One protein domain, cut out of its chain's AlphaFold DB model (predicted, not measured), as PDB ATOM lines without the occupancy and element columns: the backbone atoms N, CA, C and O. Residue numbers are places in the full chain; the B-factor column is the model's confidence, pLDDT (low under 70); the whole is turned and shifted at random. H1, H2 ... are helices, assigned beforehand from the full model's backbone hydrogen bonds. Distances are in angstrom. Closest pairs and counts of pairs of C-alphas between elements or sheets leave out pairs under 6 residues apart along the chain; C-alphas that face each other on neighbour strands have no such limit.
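Overview. This is residues 54 to 103 of the 107 residues of an uncharacterized protein of Acidobacteria bacterium (UniProt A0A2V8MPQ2). Two helices, H1 and then H2, lie side by side as a helical hairpin, with a long loop, residues 64 to 77, looping out at one end. Past the other end, residues 92 to 103 turn back from H2 toward the H1 side. The printed part has 50 residues and no named strand; the class is all helix, though under half of the residues, 24, are in named elements. It is compact, with a radius of gyration of the C-alphas of 11.1 A, yet elongated, spanning 34 by 19 by 16 A.

Along the chain. Find C-alpha 54 at (106.445, 84.024, 145.123); from there H1, residues 54 to 63, runs 14.3 A. Next find C-alpha 78 at (115.819, 96.598, 155.048), where H2, residues 78 to 91, begins; it runs 19.7 A to C-alpha 91 at (113.631, 84.349, 139.833).

Arrangement. H1 and H2 touch, closest at the C-alphas of Phe 61 and Gln 81, 4.8 A apart. They run opposite ways at a shallow tilt of 22 degrees. In H1 and H2 every O i to N i+4 pair is within hydrogen-bond range.

Size, cuts and confidence. The C-alphas farthest apart, Cys 71 and Ala 94, are 34.7 A apart. The printed part has no cut, and the link from H1 to H2 is long. Look for pLDDT under 70 at residues 67 to 76.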
ATOM      1  N   PRO A  54     106.652  82.638 145.526       98.12
ATOM      2  CA  PRO A  54     106.445  84.024 145.123       98.12
ATOM      3  C   PRO A  54     105.465  84.767 146.043       98.12
ATOM      4  O   PRO A  54     105.700  85.922 146.391       98.12
ATOM      5  N   GLU A  55     104.402  84.102 146.499       98.12
ATOM      6  CA  GLU A  55     103.469  84.683 147.470       98.12
ATOM      7  C   GLU A  55     104.151  84.927 148.818       98.12
ATOM      8  O   GLU A  55     104.073  86.023 149.373       98.12
ATOM      9  N   ALA A  56     104.876  83.926 149.324       97.88
ATOM     10  CA  ALA A  56     105.566  84.019 150.604       97.88
ATOM     11  C   ALA A  56     106.605  85.153 150.623       97.88
ATOM     12  O   ALA A  56     106.657  85.921 151.586       97.88
ATOM     13  N   LEU A  57     107.391  85.301 149.549       97.69
ATOM     14  CA  LEU A  57     108.352  86.397 149.389       97.69
ATOM     15  C   LEU A  57     107.652  87.758 149.383       97.69
ATOM     16  O   LEU A  57     108.122  88.683 150.039       97.69
ATOM     17  N   PHE A  58     106.515  87.882 148.696       96.81
ATOM     18  CA  PHE A  58     105.759  89.132 148.651       96.81
ATOM     19  C   PHE A  58     105.153  89.497 150.013       96.81
ATOM     20  O   PHE A  58     105.161  90.664 150.413       96.81
ATOM     21  N   ILE A  59     104.656  88.514 150.766       95.38
ATOM     22  CA  ILE A  59     104.180  88.725 152.139       95.38
ATOM     23  C   ILE A  59     105.340  89.175 153.037       95.38
ATOM     24  O   ILE A  59     105.186  90.144 153.781       95.38
ATOM     25  N   ALA A  60     106.507  88.529 152.938       94.38
ATOM     26  CA  ALA A  60     107.699  88.892 153.704       94.38
ATOM     27  C   ALA A  60     108.210  90.305 153.369       94.38
ATOM     28  O   ALA A  60     108.535  91.058 154.290       94.38
ATOM     29  N   PHE A  61     108.207  90.689 152.088       94.06
ATOM     30  CA  PHE A  61     108.514  92.048 151.631       94.06
ATOM     31  C   PHE A  61     107.600  93.080 152.302       94.06
ATOM     32  O   PHE A  61     108.077  94.018 152.936       94.06
ATOM     33  N   ASN A  62     106.278  92.884 152.230       91.31
ATOM     34  CA  ASN A  62     105.317  93.825 152.808       91.31
ATOM     35  C   ASN A  62     105.378  93.872 154.340       91.31
ATOM     36  O   ASN A  62     105.216  94.939 154.924       91.31
ATOM     37  N   ALA A  63     105.602  92.735 155.006       88.69
ATOM     38  CA  ALA A  63     105.687  92.669 156.465       88.69
ATOM     39  C   ALA A  63     106.884  93.452 157.032       88.69
ATOM     40  O   ALA A  63     106.802  93.958 158.153       88.69
ATOM     41  N   ASN A  64     107.964  93.572 156.254       86.81
ATOM     42  CA  ASN A  64     109.185  94.297 156.609       86.81
ATOM     43  C   ASN A  64     109.227  95.727 156.037       86.81
ATOM     44  O   ASN A  64     110.286  96.336 156.009       86.81
ATOM     45  N   GLN A  65     108.093  96.294 155.610       83.25
ATOM     46  CA  GLN A  65     108.012  97.727 155.305       83.25
ATOM     47  C   GLN A  65     108.005  98.575 156.586       83.25
ATOM     48  O   GLN A  65     107.441  98.176 157.612       83.25
ATOM     49  N   SER A  66     108.572  99.780 156.488       72.69
ATOM     50  CA  SER A  66     108.777 100.725 157.598       72.69
ATOM     51  C   SER A  66     107.496 101.138 158.332       72.69
ATOM     52  O   SER A  66     107.523 101.399 159.528       72.69
ATOM     53  N   TYR A  67     106.350 101.165 157.645       69.06
ATOM     54  CA  TYR A  67     105.080 101.641 158.208       69.06
ATOM     55  C   TYR A  67     104.186 100.532 158.792       69.06
ATOM     56  O   TYR A  67     103.090 100.812 159.285       69.06
ATOM     57  N   LYS A  68     104.582  99.254 158.714       66.00
ATOM     58  CA  LYS A  68     103.767  98.151 159.250       66.00
ATOM     59  C   LYS A  68     104.017  97.981 160.748       66.00
ATOM     60  O   LYS A  68     105.157  97.930 161.185       66.00
ATOM     61  N   TYR A  69     102.963  97.852 161.549       58.06
ATOM     62  CA  TYR A  69     103.063  97.815 163.013       58.06
ATOM     63  C   TYR A  69     103.569  96.464 163.555       58.06
ATOM     64  O   TYR A  69     103.225  95.401 163.040       58.06
ATOM     65  N   GLY A  70     104.359  96.510 164.628       62.06
ATOM     66  CA  GLY A  70     104.805  95.368 165.437       62.06
ATOM     67  C   GLY A  70     105.238  95.843 166.830       62.06
ATOM     68  O   GLY A  70     105.355  97.051 167.053       62.06
ATOM     69  N   CYS A  71     105.476  94.930 167.782       60.28
ATOM     70  CA  CYS A  71     106.285  95.287 168.957       60.28
ATOM     71  C   CYS A  71     107.649  95.740 168.416       60.28
ATOM     72  O   CYS A  71     108.246  94.995 167.658       60.28
ATOM     73  N   GLY A  72     108.057  96.988 168.674       60.19
ATOM     74  CA  GLY A  72     109.210  97.592 167.986       60.19
ATOM     75  C   GLY A  72     108.881  98.295 166.661       60.19
ATOM     76  O   GLY A  72     109.754  98.409 165.825       60.19
ATOM     77  N   SER A  73     107.642  98.775 166.469       54.94
ATOM     78  CA  SER A  73     107.033  99.398 165.264       54.94
ATOM     79  C   SER A  73     107.873 100.333 164.366       54.94
ATOM     80  O   SER A  73     107.389 100.682 163.292       54.94
ATOM     81  N   TRP A  74     109.059 100.761 164.782       56.88
ATOM     82  CA  TRP A  74     109.978 101.601 164.007       56.88
ATOM     83  C   TRP A  74     111.171 100.822 163.438       56.88
ATOM     84  O   TRP A  74     111.940 101.373 162.660       56.88
ATOM     85  N   GLU A  75     111.333  99.558 163.828       63.44
ATOM     86  CA  GLU A  75     112.386  98.668 163.361       63.44
ATOM     87  C   GLU A  75     111.852  97.841 162.181       63.44
ATOM     88  O   GLU A  75     110.896  97.059 162.293       63.44
ATOM     89  N   HIS A  76     112.461  98.047 161.014       68.75
ATOM     90  CA  HIS A  76     112.277  97.234 159.820       68.75
ATOM     91  C   HIS A  76     113.629  96.699 159.353       68.75
ATOM     92  O   HIS A  76     114.651  97.373 159.456       68.75
ATOM     93  N   ASP A  77     113.641  95.461 158.862       78.81
ATOM     94  CA  ASP A  77     114.853  94.842 158.329       78.81
ATOM     95  C   ASP A  77     114.925  95.108 156.818       78.81
ATOM     96  O   ASP A  77     114.343  94.378 156.006       78.81
ATOM     97  N   GLU A  78     115.619  96.189 156.448       84.44
ATOM     98  CA  GLU A  78     115.819  96.598 155.048       84.44
ATOM     99  C   GLU A  78     116.480  95.499 154.215       84.44
ATOM    100  O   GLU A  78     116.158  95.343 153.038       84.44
ATOM    101  N   ASN A  79     117.345  94.680 154.821       90.44
ATOM    102  CA  ASN A  79     118.027  93.608 154.104       90.44
ATOM    103  C   ASN A  79     117.034  92.526 153.673       90.44
ATOM    104  O   ASN A  79     117.073  92.070 152.532       90.44
ATOM    105  N   ILE A  80     116.108  92.136 154.557       92.19
ATOM    106  CA  ILE A  80     115.055  91.170 154.211       92.19
ATOM    107  C   ILE A  80     114.154  91.741 153.117       92.19
ATOM    108  O   ILE A  80     113.798  91.029 152.174       92.19
ATOM    109  N   GLN A  81     113.791  93.019 153.213       91.50
ATOM    110  CA  GLN A  81     112.970  93.673 152.201       91.50
ATOM    111  C   GLN A  81     113.659  93.668 150.824       91.50
ATOM    112  O   GLN A  81     113.083  93.185 149.850       91.50
ATOM    113  N   GLN A  82     114.908  94.125 150.747       93.06
ATOM    114  CA  GLN A  82     115.672  94.176 149.498       93.06
ATOM    115  C   GLN A  82     115.932  92.782 148.919       93.06
ATOM    116  O   GLN A  82     115.831  92.576 147.707       93.06
ATOM    117  N   GLU A  83     116.241  91.797 149.767       96.06
ATOM    118  CA  GLU A  83     116.507  90.438 149.301       96.06
ATOM    119  C   GLU A  83     115.232  89.773 148.759       96.06
ATOM    120  O   GLU A  83     115.259  89.162 147.688       96.06
ATOM    121  N   THR A  84     114.095  89.924 149.448       96.06
ATOM    122  CA  THR A  84     112.809  89.377 148.979       96.06
ATOM    123  C   THR A  84     112.381  89.988 147.645       96.06
ATOM    124  O   THR A  84     111.978  89.251 146.739       96.06
ATOM    125  N   GLU A  85     112.538  91.304 147.483       96.50
ATOM    126  CA  GLU A  85     112.299  92.000 146.217       96.50
ATOM    127  C   GLU A  85     113.223  91.493 145.104       96.50
ATOM    128  O   GLU A  85     112.762  91.154 144.011       96.50
ATOM    129  N   THR A  86     114.520  91.381 145.395       96.75
ATOM    130  CA  THR A  86     115.523  90.906 144.438       96.75
ATOM    131  C   THR A  86     115.178  89.506 143.936       96.75
ATOM    132  O   THR A  86     115.158  89.266 142.727       96.75
ATOM    133  N   ILE A  87     114.840  88.581 144.839       97.06
ATOM    134  CA  ILE A  87     114.479  87.209 144.467       97.06
ATOM    135  C   ILE A  87     113.199  87.190 143.621       97.06
ATOM    136  O   ILE A  87     113.153  86.467 142.622       97.06
ATOM    137  N   LEU A  88     112.179  87.981 143.970       97.19
ATOM    138  CA  LEU A  88     110.945  88.084 143.183       97.19
ATOM    139  C   LEU A  88     111.217  88.554 141.754       97.19
ATOM    140  O   LEU A  88     110.809  87.888 140.801       97.19
ATOM    141  N   ARG A  89     111.947  89.664 141.605       96.81
ATOM    142  CA  ARG A  89     112.250  90.248 140.293       96.81
ATOM    143  C   ARG A  89     113.143  89.344 139.445       96.81
ATOM    144  O   ARG A  89     112.912  89.232 138.246       96.81
ATOM    145  N   GLN A  90     114.134  88.683 140.046       96.31
ATOM    146  CA  GLN A  90     115.106  87.871 139.307       96.31
ATOM    147  C   GLN A  90     114.612  86.456 138.997       96.31
ATOM    148  O   GLN A  90     114.826  85.962 137.892       96.31
ATOM    149  N   ARG A  91     113.985  85.775 139.964       96.56
ATOM    150  CA  ARG A  91     113.631  84.349 139.833       96.56
ATOM    151  C   ARG A  91     112.182  84.121 139.436       96.56
ATOM    152  O   ARG A  91     111.882  83.097 138.831       96.56
ATOM    153  N   TYR A  92     111.296  85.065 139.743       96.50
ATOM    154  CA  TYR A  92     109.863  84.937 139.478       96.50
ATOM    155  C   TYR A  92     109.298  86.136 138.692       96.50
ATOM    156  O   TYR A  92     108.250  86.661 139.071       96.50
ATOM    157  N   PRO A  93     109.924  86.581 137.583       96.50
ATOM    158  CA  PRO A  93     109.515  87.801 136.878       96.50
ATOM    159  C   PRO A  93     108.086  87.736 136.317       96.50
ATOM    160  O   PRO A  93     107.395  88.748 136.276       96.50
ATOM    161  N   ALA A  94     107.619  86.548 135.927       95.69
ATOM    162  CA  ALA A  94     106.274  86.334 135.387       95.69
ATOM    163  C   ALA A  94     105.195  86.110 136.467       95.69
ATOM    164  O   ALA A  94     104.030  85.889 136.141       95.69
ATOM    165  N   SER A  95     105.562  86.122 137.752       96.94
ATOM    166  CA  SER A  95     104.614  85.908 138.847       96.94
ATOM    167  C   SER A  95     103.690  87.113 139.032       96.94
ATOM    168  O   SER A  95     104.135  88.263 139.034       96.94
ATOM    169  N   SER A  96     102.409  86.849 139.304       96.94
ATOM    170  CA  SER A  96     101.440  87.883 139.686       96.94
ATOM    171  C   SER A  96     101.842  88.631 140.964       96.94
ATOM    172  O   SER A  96     101.426  89.771 141.161       96.94
ATOM    173  N   TRP A  97     102.669  88.019 141.814       97.56
ATOM    174  CA  TRP A  97     103.205  88.628 143.032       97.56
ATOM    175  C   TRP A  97     104.316  89.638 142.742       97.56
ATOM    176  O   TRP A  97     104.358  90.696 143.362       97.56
ATOM    177  N   THR A  98     105.154  89.372 141.740       96.56
ATOM    178  CA  THR A  98     106.187  90.314 141.284       96.56
ATOM    179  C   THR A  98     105.556  91.551 140.648       96.56
ATOM    180  O   THR A  98     106.006  92.665 140.895       96.56
ATOM    181  N   ALA A  99     104.454  91.381 139.908       95.62
ATOM    182  CA  ALA A  99     103.701  92.491 139.317       95.62
ATOM    183  C   ALA A  99     103.059  93.440 140.353       95.62
ATOM    184  O   ALA A  99     102.671  94.550 140.001       95.62
ATOM    185  N   ARG A 100     102.933  93.012 141.617       95.12
ATOM    186  CA  ARG A 100     102.383  93.814 142.725       95.12
ATOM    187  C   ARG A 100     103.445  94.578 143.512       95.12
ATOM    188  O   ARG A 100     103.081  95.325 144.420       95.12
ATOM    189  N   LEU A 101     104.729  94.369 143.225       92.81
ATOM    190  CA  LEU A 101     105.788  95.154 143.851       92.81
ATOM    191  C   LEU A 101     105.681  96.627 143.417       92.81
ATOM    192  O   LEU A 101     105.297  96.884 142.272       92.81
ATOM    193  N   PRO A 102     106.045  97.587 144.290       89.12
ATOM    194  CA  PRO A 102     106.168  98.989 143.904       89.12
ATOM    195  C   PRO A 102     107.075  99.137 142.679       89.12
ATOM    196  O   PRO A 102     108.001  98.340 142.477       89.12
ATOM    197  N   LYS A 103     106.824 100.140 141.838       81.25
ATOM    198  CA  LYS A 103     107.770 100.468 140.770       81.25
ATOM    199  C   LYS A 103     108.945 101.221 141.394       81.25
ATOM    200  O   LYS A 103     108.767 101.936 142.371       81.25
TER     201      LYS A 103